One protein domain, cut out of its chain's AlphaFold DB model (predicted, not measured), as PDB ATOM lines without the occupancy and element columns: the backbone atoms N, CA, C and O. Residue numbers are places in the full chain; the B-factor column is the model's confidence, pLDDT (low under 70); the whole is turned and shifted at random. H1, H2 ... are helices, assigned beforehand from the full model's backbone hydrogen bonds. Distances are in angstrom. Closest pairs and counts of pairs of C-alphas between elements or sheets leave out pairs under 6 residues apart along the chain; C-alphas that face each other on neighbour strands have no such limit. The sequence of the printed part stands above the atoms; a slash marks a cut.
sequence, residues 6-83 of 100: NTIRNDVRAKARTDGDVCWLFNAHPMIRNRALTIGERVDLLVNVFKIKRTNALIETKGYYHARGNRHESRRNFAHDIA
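This is residues 6 to 83 of the 100 residues of an uncharacterized protein of Mesorhizobium delmotii (UniProt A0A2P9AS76). H2, H4 and H5 pack crosswise into a triangular helical core, with H1 packed on H2 at one end of the longest axis and H6 packed on the last part of H5 at the other. The short H3 lies near one end of H2 and touches no helix. The printed part has 78 residues with six named helices, H1 to H6 in order, no named strand, and is all helix. It is compact, with a radius of gyration of the C-alphas of 11.5 A and spans of 33 by 24 by 21 A.

H1 is residues 6 to 15, from C-alpha 6 at (-44.004, 159.645, 19.408), and is 14.5 A long. H2 is residues 19 to 28, 14.2 A, and H3 residues 30 to 33, 5.0 A. H4 is residues 39 to 50, 15.6 A. H5, the longest, is residues 54 to 66, 18.1 A. H6 is residues 71 to 82, 14.8 A, ending at C-alpha 82 at (-18.641, 147.952, 7.518).

H2 and H5 are the hubs, touching three helices each. H1 touches H2 at a steep tilt of 56 degrees, the C-alphas of Val 12 and Leu 25 being closest at 5.7 A. H2 touches H4, closest at C-alphas Cys 23 and Leu 46, 7.0 A. H2 touches H5, the same way at 42 degrees, closest at C-alphas Cys 23 and Glu 60, 6.1 A. H4 and H5 touch, opposite ways at 48 degrees, closest at C-alphas Val 43 and Ala 57, 5.4 A. H5 touches H6 with residues 63 to 66 alone, closest at C-alphas Gly 63 and Ser 74, 5.1 A. H1 and H6 are apart. Every O i to N i+4 pair is within hydrogen-bond range in H2, H4 and H5, against 5 of 6 in H1 and 6 of 8 in H6; H3 is too short for such a pair.

The farthest C-alphas, of Asn 6 and His 80, are 33.4 A apart. The printed part has no cut, and its five links between helices are tight. In this model, residues 75 to 83 have pLDDT under 70.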
ATOM      1  N   ASN A   6     -43.168 159.534  20.605       90.19
ATOM      2  CA  ASN A   6     -44.004 159.645  19.408       90.19
ATOM      3  C   ASN A   6     -43.642 160.886  18.587       90.19
ATOM      4  O   ASN A   6     -43.559 160.794  17.364       90.19
ATOM      5  N   THR A   7     -43.361 162.013  19.246       91.06
ATOM      6  CA  THR A   7     -42.873 163.230  18.577       91.06
ATOM      7  C   THR A   7     -41.536 162.968  17.893       91.06
ATOM      8  O   THR A   7     -41.412 163.188  16.693       91.06
ATOM      9  N   ILE A   8     -40.575 162.388  18.622       93.06
ATOM     10  CA  ILE A   8     -39.258 162.027  18.071       93.06
ATOM     11  C   ILE A   8     -39.424 161.086  16.871       93.06
ATOM     12  O   ILE A   8     -38.793 161.276  15.833       93.06
ATOM     13  N   ARG A   9     -40.295 160.076  16.986       93.75
ATOM     14  CA  ARG A   9     -40.553 159.113  15.911       93.75
ATOM     15  C   ARG A   9     -41.095 159.779  14.656       93.75
ATOM     16  O   ARG A   9     -40.600 159.484  13.569       93.75
ATOM     17  N   ASN A  10     -42.084 160.653  14.803       93.50
ATOM     18  CA  ASN A  10     -42.699 161.348  13.679       93.50
ATOM     19  C   ASN A  10     -41.691 162.287  12.999       93.50
ATOM     20  O   ASN A  10     -41.542 162.226  11.781       93.50
ATOM     21  N   ASP A  11     -40.927 163.058  13.775       94.31
ATOM     22  CA  ASP A  11     -39.918 163.988  13.253       94.31
ATOM     23  C   ASP A  11     -38.787 163.270  12.507       94.31
ATOM     24  O   ASP A  11     -38.340 163.723  11.450       94.31
ATOM     25  N   VAL A  12     -38.327 162.137  13.045       94.69
ATOM     26  CA  VAL A  12     -37.309 161.297  12.406       94.69
ATOM     27  C   VAL A  12     -37.860 160.671  11.126       94.69
ATOM     28  O   VAL A  12     -37.219 160.771  10.081       94.69
ATOM     29  N   ARG A  13     -39.054 160.063  11.163       92.12
ATOM     30  CA  ARG A  13     -39.658 159.406   9.988       92.12
ATOM     31  C   ARG A  13     -40.051 160.387   8.884       92.12
ATOM     32  O   ARG A  13     -39.988 160.008   7.724       92.12
ATOM     33  N   ALA A  14     -40.373 161.637   9.213       93.75
ATOM     34  CA  ALA A  14     -40.648 162.676   8.220       93.75
ATOM     35  C   ALA A  14     -39.412 163.054   7.379       93.75
ATOM     36  O   ALA A  14     -39.552 163.572   6.274       93.75
ATOM     37  N   LYS A  15     -38.199 162.819   7.898       92.62
ATOM     38  CA  LYS A  15     -36.929 163.238   7.276       92.62
ATOM     39  C   LYS A  15     -36.086 162.062   6.777       92.62
ATOM     40  O   LYS A  15     -35.277 162.233   5.867       92.62
ATOM     41  N   ALA A  16     -36.240 160.889   7.383       91.00
ATOM     42  CA  ALA A  16     -35.446 159.711   7.066       91.00
ATOM     43  C   ALA A  16     -35.902 159.050   5.759       91.00
ATOM     44  O   ALA A  16     -37.086 158.771   5.581       91.00
ATOM     45  N   ARG A  17     -34.950 158.736   4.871       84.81
ATOM     46  CA  ARG A  17     -35.200 157.956   3.645       84.81
ATOM     47  C   ARG A  17     -34.709 156.515   3.756       84.81
ATOM     48  O   ARG A  17     -35.189 155.643   3.044       84.81
ATOM     49  N   THR A  18     -33.756 156.273   4.651       86.69
ATOM     50  CA  THR A  18     -33.129 154.971   4.892       86.69
ATOM     51  C   THR A  18     -33.059 154.662   6.385       86.69
ATOM     52  O   THR A  18     -33.127 155.566   7.219       86.69
ATOM     53  N   ASP A  19     -32.856 153.396   6.741       84.12
ATOM     54  CA  ASP A  19     -32.631 152.980   8.135       84.12
ATOM     55  C   ASP A  19     -31.388 153.638   8.755       84.12
ATOM     56  O   ASP A  19     -31.382 153.977   9.941       84.12
ATOM     57  N   GLY A  20     -30.357 153.899   7.944       83.31
ATOM     58  CA  GLY A  20     -29.207 154.698   8.361       83.31
ATOM     59  C   GLY A  20     -29.621 156.129   8.712       83.31
ATOM     60  O   GLY A  20     -29.261 156.631   9.774       83.31
ATOM     61  N   ASP A  21     -30.442 156.784   7.880       87.19
ATOM     62  CA  ASP A  21     -30.965 158.119   8.204       87.19
ATOM     63  C   ASP A  21     -31.761 158.121   9.509       87.19
ATOM     64  O   ASP A  21     -31.613 159.053  10.295       87.19
ATOM     65  N   VAL A  22     -32.563 157.080   9.759       91.81
ATOM     66  CA  VAL A  22     -33.310 156.935  11.017       91.81
ATOM     67  C   VAL A  22     -32.355 156.950  12.210       91.81
ATOM     68  O   VAL A  22     -32.560 157.735  13.136       91.81
ATOM     69  N   CYS A  23     -31.292 156.144  12.176       91.00
ATOM     70  CA  CYS A  23     -30.312 156.074  13.262       91.00
ATOM     71  C   CYS A  23     -29.606 157.417  13.491       91.00
ATOM     72  O   CYS A  23     -29.452 157.853  14.634       91.00
ATOM     73  N   TRP A  24     -29.216 158.098  12.411       90.38
ATOM     74  CA  TRP A  24     -28.553 159.402  12.482       90.38
ATOM     75  C   TRP A  24     -29.463 160.489  13.038       90.38
ATOM     76  O   TRP A  24     -29.087 161.194  13.972       90.38
ATOM     77  N   LEU A  25     -30.665 160.623  12.480       93.31
ATOM     78  CA  LEU A  25     -31.625 161.646  12.880       93.31
ATOM     79  C   LEU A  25     -32.106 161.428  14.313       93.31
ATOM     80  O   LEU A  25     -32.249 162.401  15.049       93.31
ATOM     81  N   PHE A  26     -32.300 160.175  14.729       95.19
ATOM     82  CA  PHE A  26     -32.625 159.835  16.111       95.19
ATOM     83  C   PHE A  26     -31.512 160.260  17.072       95.19
ATOM     84  O   PHE A  26     -31.771 160.993  18.023       95.19
ATOM     85  N   ASN A  27     -30.262 159.872  16.802       92.44
ATOM     86  CA  ASN A  27     -29.134 160.211  17.671       92.44
ATOM     87  C   ASN A  27     -28.822 161.714  17.701       92.44
ATOM     88  O   ASN A  27     -28.398 162.226  18.740       92.44
ATOM     89  N   ALA A  28     -29.066 162.414  16.587       91.50
ATOM     90  CA  ALA A  28     -28.923 163.860  16.459       91.50
ATOM     91  C   ALA A  28     -30.098 164.651  17.049       91.50
ATOM     92  O   ALA A  28     -29.975 165.863  17.242       91.50
ATOM     93  N   HIS A  29     -31.230 163.999  17.333       92.62
ATOM     94  CA  HIS A  29     -32.436 164.672  17.792       92.62
ATOM     95  C   HIS A  29     -32.159 165.420  19.111       92.62
ATOM     96  O   HIS A  29     -31.663 164.794  20.051       92.62
ATOM     97  N   PRO A  30     -32.501 166.716  19.255       89.81
ATOM     98  CA  PRO A  30     -32.183 167.501  20.455       89.81
ATOM     99  C   PRO A  30     -32.646 166.844  21.762       89.81
ATOM    100  O   PRO A  30     -31.907 166.788  22.738       89.81
ATOM    101  N   MET A  31     -33.850 166.266  21.760       90.25
ATOM    102  CA  MET A  31     -34.410 165.563  22.924       90.25
ATOM    103  C   MET A  31     -33.687 164.254  23.272       90.25
ATOM    104  O   MET A  31     -33.761 163.817  24.416       90.25
ATOM    105  N   ILE A  32     -33.009 163.630  22.304       91.50
ATOM    106  CA  ILE A  32     -32.172 162.446  22.520       91.50
ATOM    107  C   ILE A  32     -30.770 162.875  22.958       91.50
ATOM    108  O   ILE A  32     -30.269 162.371  23.954       91.50
ATOM    109  N   ARG A  33     -30.154 163.855  22.279       86.50
ATOM    110  CA  ARG A  33     -28.830 164.410  22.623       86.50
ATOM    111  C   ARG A  33     -28.759 164.973  24.036       86.50
ATOM    112  O   ARG A  33     -27.781 164.720  24.725       86.50
ATOM    113  N   ASN A  34     -29.780 165.717  24.450       87.31
ATOM    114  CA  ASN A  34     -29.819 166.348  25.769       87.31
ATOM    115  C   ASN A  34     -30.163 165.357  26.883       87.31
ATOM    116  O   ASN A  34     -30.146 165.723  28.056       87.31
ATOM    117  N   ARG A  35     -30.512 164.116  26.531       84.88
ATOM    118  CA  ARG A  35     -30.763 163.065  27.503       84.88
ATOM    119  C   ARG A  35     -29.501 162.227  27.661       84.88
ATOM    120  O   ARG A  35     -28.903 161.804  26.673       84.88
ATOM    121  N   ALA A  36     -29.121 161.976  28.910       82.69
ATOM    122  CA  ALA A  36     -27.980 161.140  29.275       82.69
ATOM    123  C   ALA A  36     -28.287 159.641  29.080       82.69
ATOM    124  O   ALA A  36     -28.131 158.850  29.999       82.69
ATOM    125  N   LEU A  37     -28.788 159.270  27.894       87.44
ATOM    126  CA  LEU A  37     -28.996 157.875  27.512       87.44
ATOM    127  C   LEU A  37     -27.661 157.253  27.114       87.44
ATOM    128  O   LEU A  37     -26.921 157.833  26.309       87.44
ATOM    129  N   THR A  38     -27.420 156.049  27.611       90.06
ATOM    130  CA  THR A  38     -26.333 155.169  27.186       90.06
ATOM    131  C   THR A  38     -26.502 154.745  25.721       90.06
ATOM    132  O   THR A  38     -27.573 154.880  25.113       90.06
ATOM    133  N   ILE A  39     -25.435 154.202  25.127       87.75
ATOM    134  CA  ILE A  39     -25.498 153.629  23.774       87.75
ATOM    135  C   ILE A  39     -26.502 152.468  23.732       87.75
ATOM    136  O   ILE A  39     -27.296 152.404  22.793       87.75
ATOM    137  N   GLY A  40     -26.512 151.599  24.749       89.06
ATOM    138  CA  GLY A  40     -27.440 150.468  24.841       89.06
ATOM    139  C   GLY A  40     -28.904 150.912  24.823       89.06
ATOM    140  O   GLY A  40     -29.675 150.457  23.981       89.06
ATOM    141  N   GLU A  41     -29.261 151.898  25.650       92.81
ATOM    142  CA  GLU A  41     -30.628 152.439  25.696       92.81
ATOM    143  C   GLU A  41     -31.060 153.049  24.356       92.81
ATOM    144  O   GLU A  41     -32.198 152.880  23.914       92.81
ATOM    145  N   ARG A  42     -30.153 153.745  23.663       93.12
ATOM    146  CA  ARG A  42     -30.431 154.303  22.330       93.12
ATOM    147  C   ARG A  42     -30.650 153.210  21.290       93.12
ATOM    148  O   ARG A  42     -31.559 153.334  20.468       93.12
ATOM    149  N   VAL A  43     -29.847 152.150  21.334       92.25
ATOM    150  CA  VAL A  43     -29.994 150.983  20.455       92.25
ATOM    151  C   VAL A  43     -31.332 150.294  20.705       92.25
ATOM    152  O   VAL A  43     -32.056 150.026  19.746       92.25
ATOM    153  N   ASP A  44     -31.716 150.081  21.961       93.06
ATOM    154  CA  ASP A  44     -33.001 149.462  22.290       93.06
ATOM    155  C   ASP A  44     -34.187 150.311  21.828       93.06
ATOM    156  O   ASP A  44     -35.161 149.775  21.296       93.06
ATOM    157  N   LEU A  45     -34.101 151.639  21.937       94.50
ATOM    158  CA  LEU A  45     -35.115 152.533  21.379       94.50
ATOM    159  C   LEU A  45     -35.189 152.431  19.849       94.50
ATOM    160  O   LEU A  45     -36.286 152.347  19.298       94.50
ATOM    161  N   LEU A  46     -34.057 152.379  19.145       93.81
ATOM    162  CA  LEU A  46     -34.031 152.201  17.687       93.81
ATOM    163  C   LEU A  46     -34.641 150.859  17.253       93.81
ATOM    164  O   LEU A  46     -35.431 150.813  16.304       93.81
ATOM    165  N   VAL A  47     -34.340 149.777  17.968       92.62
ATOM    166  CA  VAL A  47     -34.897 148.445  17.695       92.62
ATOM    167  C   VAL A  47     -36.398 148.417  17.981       92.62
ATOM    168  O   VAL A  47     -37.191 147.999  17.138       92.62
ATOM    169  N   ASN A  48     -36.826 148.908  19.143       93.06
ATOM    170  CA  ASN A  48     -38.209 148.756  19.586       93.06
ATOM    171  C   ASN A  48     -39.164 149.750  18.917       93.06
ATOM    172  O   ASN A  48     -40.256 149.350  18.497       93.06
ATOM    173  N   VAL A  49     -38.750 151.014  18.778       92.81
ATOM    174  CA  VAL A  49     -39.586 152.117  18.268       92.81
ATOM    175  C   VAL A  49     -39.526 152.214  16.748       92.81
ATOM    176  O   VAL A  49     -40.546 152.475  16.110       92.81
ATOM    177  N   PHE A  50     -38.349 151.994  16.158       91.44
ATOM    178  CA  PHE A  50     -38.139 152.166  14.719       91.44
ATOM    179  C   PHE A  50     -37.978 150.853  13.952       91.44
ATOM    180  O   PHE A  50     -37.959 150.904  12.723       91.44
ATOM    181  N   LYS A  51     -37.935 149.700  14.637       92.12
ATOM    182  CA  LYS A  51     -37.758 148.366  14.032       92.12
ATOM    183  C   LYS A  51     -36.458 148.235  13.231       92.12
ATOM    184  O   LYS A  51     -36.390 147.478  12.269       92.12
ATOM    185  N   ILE A  52     -35.419 148.962  13.646       88.19
ATOM    186  CA  ILE A  52     -34.084 148.860  13.053       88.19
ATOM    187  C   ILE A  52     -33.419 147.569  13.534       88.19
ATOM    188  O   ILE A  52     -33.514 147.215  14.709       88.19
ATOM    189  N   LYS A  53     -32.709 146.866  12.643       86.62
ATOM    190  CA  LYS A  53     -31.887 145.711  13.037       86.62
ATOM    191  C   LYS A  53     -30.867 146.131  14.100       86.62
ATOM    192  O   LYS A  53     -30.155 147.115  13.915       86.62
ATOM    193  N   ARG A  54     -30.760 145.355  15.183       85.25
ATOM    194  CA  ARG A  54     -29.898 145.660  16.342       85.25
ATOM    195  C   ARG A  54     -28.446 145.946  15.952       85.25
ATOM    196  O   ARG A  54     -27.882 146.934  16.406       85.25
ATOM    197  N   THR A  55     -27.878 145.142  15.052       80.88
ATOM    198  CA  THR A  55     -26.516 145.326  14.524       80.88
ATOM    199  C   THR A  55     -26.341 146.679  13.832       80.88
ATOM    200  O   THR A  55     -25.401 147.406  14.136       80.88
ATOM    201  N   ASN A  56     -27.280 147.064  12.964       79.69
ATOM    202  CA  ASN A  56     -27.251 148.355  12.270       79.69
ATOM    203  C   ASN A  56     -27.393 149.521  13.257       79.69
ATOM    204  O   ASN A  56     -26.643 150.489  13.180       79.69
ATOM    205  N   ALA A  57     -28.318 149.414  14.217       86.75
ATOM    206  CA  ALA A  57     -28.516 150.433  15.246       86.75
ATOM    207  C   ALA A  57     -27.259 150.636  16.108       86.75
ATOM    208  O   ALA A  57     -26.898 151.777  16.406       86.75
ATOM    209  N   LEU A  58     -26.575 149.547  16.480       87.00
ATOM    210  CA  LEU A  58     -25.335 149.584  17.254       87.00
ATOM    211  C   LEU A  58     -24.210 150.273  16.477       87.00
ATOM    212  O   LEU A  58     -23.576 151.188  16.998       87.00
ATOM    213  N   ILE A  59     -23.996 149.853  15.231       83.12
ATOM    214  CA  ILE A  59     -22.960 150.389  14.346       83.12
ATOM    215  C   ILE A  59     -23.148 151.895  14.133       83.12
ATOM    216  O   ILE A  59     -22.229 152.676  14.376       83.12
ATOM    217  N   GLU A  60     -24.348 152.319  13.735       85.62
ATOM    218  CA  GLU A  60     -24.635 153.727  13.440       85.62
ATOM    219  C   GLU A  60     -24.579 154.596  14.706       85.62
ATOM    220  O   GLU A  60     -24.086 155.723  14.669       85.62
ATOM    221  N   THR A  61     -25.026 154.076  15.856       88.81
ATOM    222  CA  THR A  61     -24.946 154.807  17.133       88.81
ATOM    223  C   THR A  61     -23.495 154.948  17.597       88.81
ATOM    224  O   THR A  61     -23.084 156.048  17.963       88.81
ATOM    225  N   LYS A  62     -22.675 153.894  17.512       84.81
ATOM    226  CA  LYS A  62     -21.232 153.987  17.800       84.81
ATOM    227  C   LYS A  62     -20.542 154.975  16.858       84.81
ATOM    228  O   LYS A  62     -19.810 155.849  17.320       84.81
ATOM    229  N   GLY A  63     -20.842 154.890  15.563       84.19
ATOM    230  CA  GLY A  63     -20.340 155.814  14.553       84.19
ATOM    231  C   GLY A  63     -20.688 157.272  14.865       84.19
ATOM    232  O   GLY A  63     -19.815 158.140  14.783       84.19
ATOM    233  N   TYR A  64     -21.925 157.537  15.298       87.75
ATOM    234  CA  TYR A  64     -22.370 158.856  15.746       87.75
ATOM    235  C   TYR A  64     -21.526 159.391  16.907       87.75
ATOM    236  O   TYR A  64     -21.052 160.526  16.845       87.75
ATOM    237  N   TYR A  65     -21.317 158.593  17.954       83.44
ATOM    238  CA  TYR A  65     -20.568 159.018  19.140       83.44
ATOM    239  C   TYR A  65     -19.081 159.219  18.856       83.44
ATOM    240  O   TYR A  65     -18.529 160.260  19.217       83.44
ATOM    241  N   HIS A  66     -18.449 158.273  18.157       83.44
ATOM    242  CA  HIS A  66     -17.035 158.361  17.793       83.44
ATOM    243  C   HIS A  66     -16.750 159.614  16.953       83.44
ATOM    244  O   HIS A  66     -15.761 160.309  17.170       83.44
ATOM    245  N   ALA A  67     -17.650 159.946  16.025       80.62
ATOM    246  CA  ALA A  67     -17.539 161.145  15.200       80.62
ATOM    247  C   ALA A  67     -18.122 162.410  15.859       80.62
ATOM    248  O   ALA A  67     -18.291 163.423  15.186       80.62
ATOM    249  N   ARG A  68     -18.492 162.375  17.150       82.12
ATOM    250  CA  ARG A  68     -19.109 163.502  17.883       82.12
ATOM    251  C   ARG A  68     -20.304 164.140  17.149       82.12
ATOM    252  O   ARG A  68     -20.512 165.350  17.193       82.12
ATOM    253  N   GLY A  69     -21.101 163.317  16.467       79.50
ATOM    254  CA  GLY A  69     -22.251 163.739  15.666       79.50
ATOM    255  C   GLY A  69     -21.919 164.220  14.248       79.50
ATOM    256  O   GLY A  69     -22.824 164.630  13.523       79.50
ATOM    257  N   ASN A  70     -20.659 164.141  13.811       83.44
ATOM    258  CA  ASN A  70     -20.261 164.423  12.437       83.44
ATOM    259  C   ASN A  70     -20.528 163.211  11.531       83.44
ATOM    260  O   ASN A  70     -19.743 162.264  11.437       83.44
ATOM    261  N   ARG A  71     -21.652 163.259  10.811       79.00
ATOM    262  CA  ARG A  71     -22.065 162.187   9.897       79.00
ATOM    263  C   ARG A  71     -21.047 161.908   8.789       79.00
ATOM    264  O   ARG A  71     -20.908 160.760   8.377       79.00
ATOM    265  N   HIS A  72     -20.341 162.926   8.299       79.38
ATOM    266  CA  HIS A  72     -19.343 162.747   7.244       79.38
ATOM    267  C   HIS A  72     -18.112 161.993   7.763       79.38
ATOM    268  O   HIS A  72     -17.679 161.027   7.139       79.38
ATOM    269  N   GLU A  73     -17.602 162.366   8.938       75.69
ATOM    270  CA  GLU A  73     -16.477 161.668   9.573       75.69
ATOM    271  C   GLU A  73     -16.827 160.243   9.982       75.69
ATOM    272  O   GLU A  73     -16.012 159.342   9.805       75.69
ATOM    273  N   SER A  74     -18.047 160.008  10.464       72.56
ATOM    274  CA  SER A  74     -18.489 158.646  10.743       72.56
ATOM    275  C   SER A  74     -18.563 157.806   9.473       72.56
ATOM    276  O   SER A  74     -18.031 156.706   9.453       72.56
ATOM    277  N   ARG A  75     -19.116 158.322   8.368       69.88
ATOM    278  CA  ARG A  75     -19.095 157.579   7.097       69.88
ATOM    279  C   ARG A  75     -17.664 157.323   6.625       69.88
ATOM    280  O   ARG A  75     -17.370 156.217   6.202       69.88
ATOM    281  N   ARG A  76     -16.750 158.284   6.763       67.25
ATOM    282  CA  ARG A  76     -15.340 158.096   6.388       67.25
ATOM    283  C   ARG A  76     -14.603 157.083   7.275       67.25
ATOM    284  O   ARG A  76     -13.761 156.357   6.771       67.25
ATOM    285  N   ASN A  77     -14.899 157.019   8.570       61.94
ATOM    286  CA  ASN A  77     -14.136 156.190   9.511       61.94
ATOM    287  C   ASN A  77     -14.799 154.827   9.787       61.94
ATOM    288  O   ASN A  77     -14.100 153.838   9.956       61.94
ATOM    289  N   PHE A  78     -16.133 154.764   9.809       59.47
ATOM    290  CA  PHE A  78     -16.925 153.565  10.110       59.47
ATOM    291  C   PHE A  78     -17.461 152.863   8.853       59.47
ATOM    292  O   PHE A  78     -17.626 151.648   8.886       59.47
ATOM    293  N   ALA A  79     -17.688 153.549   7.718       50.00
ATOM    294  CA  ALA A  79     -18.081 152.830   6.495       50.00
ATOM    295  C   ALA A  79     -16.940 151.967   5.937       50.00
ATOM    296  O   ALA A  79     -17.226 150.966   5.298       50.00
ATOM    297  N   HIS A  80     -15.675 152.292   6.231       38.94
ATOM    298  CA  HIS A  80     -14.520 151.432   5.930       38.94
ATOM    299  C   HIS A  80     -14.408 150.201   6.845       38.94
ATOM    300  O   HIS A  80     -13.711 149.253   6.495       38.94
ATOM    301  N   ASP A  81     -15.101 150.200   7.987       45.16
ATOM    302  CA  ASP A  81     -15.177 149.048   8.894       45.16
ATOM    303  C   ASP A  81     -16.354 148.120   8.524       45.16
ATOM    304  O   ASP A  81     -16.298 146.912   8.738       45.16
ATOM    305  N   ILE A  82     -17.411 148.671   7.908       42.69
ATOM    306  CA  ILE A  82     -18.641 147.952   7.518       42.69
ATOM    307  C   ILE A  82     -18.603 147.481   6.054       42.69
ATOM    308  O   ILE A  82     -19.098 146.399   5.738       42.69
ATOM    309  N   ALA A  83     -18.021 148.268   5.143       37.75
ATOM    310  CA  ALA A  83     -17.680 147.813   3.800       37.75
ATOM    311  C   ALA A  83     -16.414 146.977   3.942       37.75
ATOM    312  O   ALA A  83     -15.311 147.516   3.900       37.75
TER     313      ALA A  83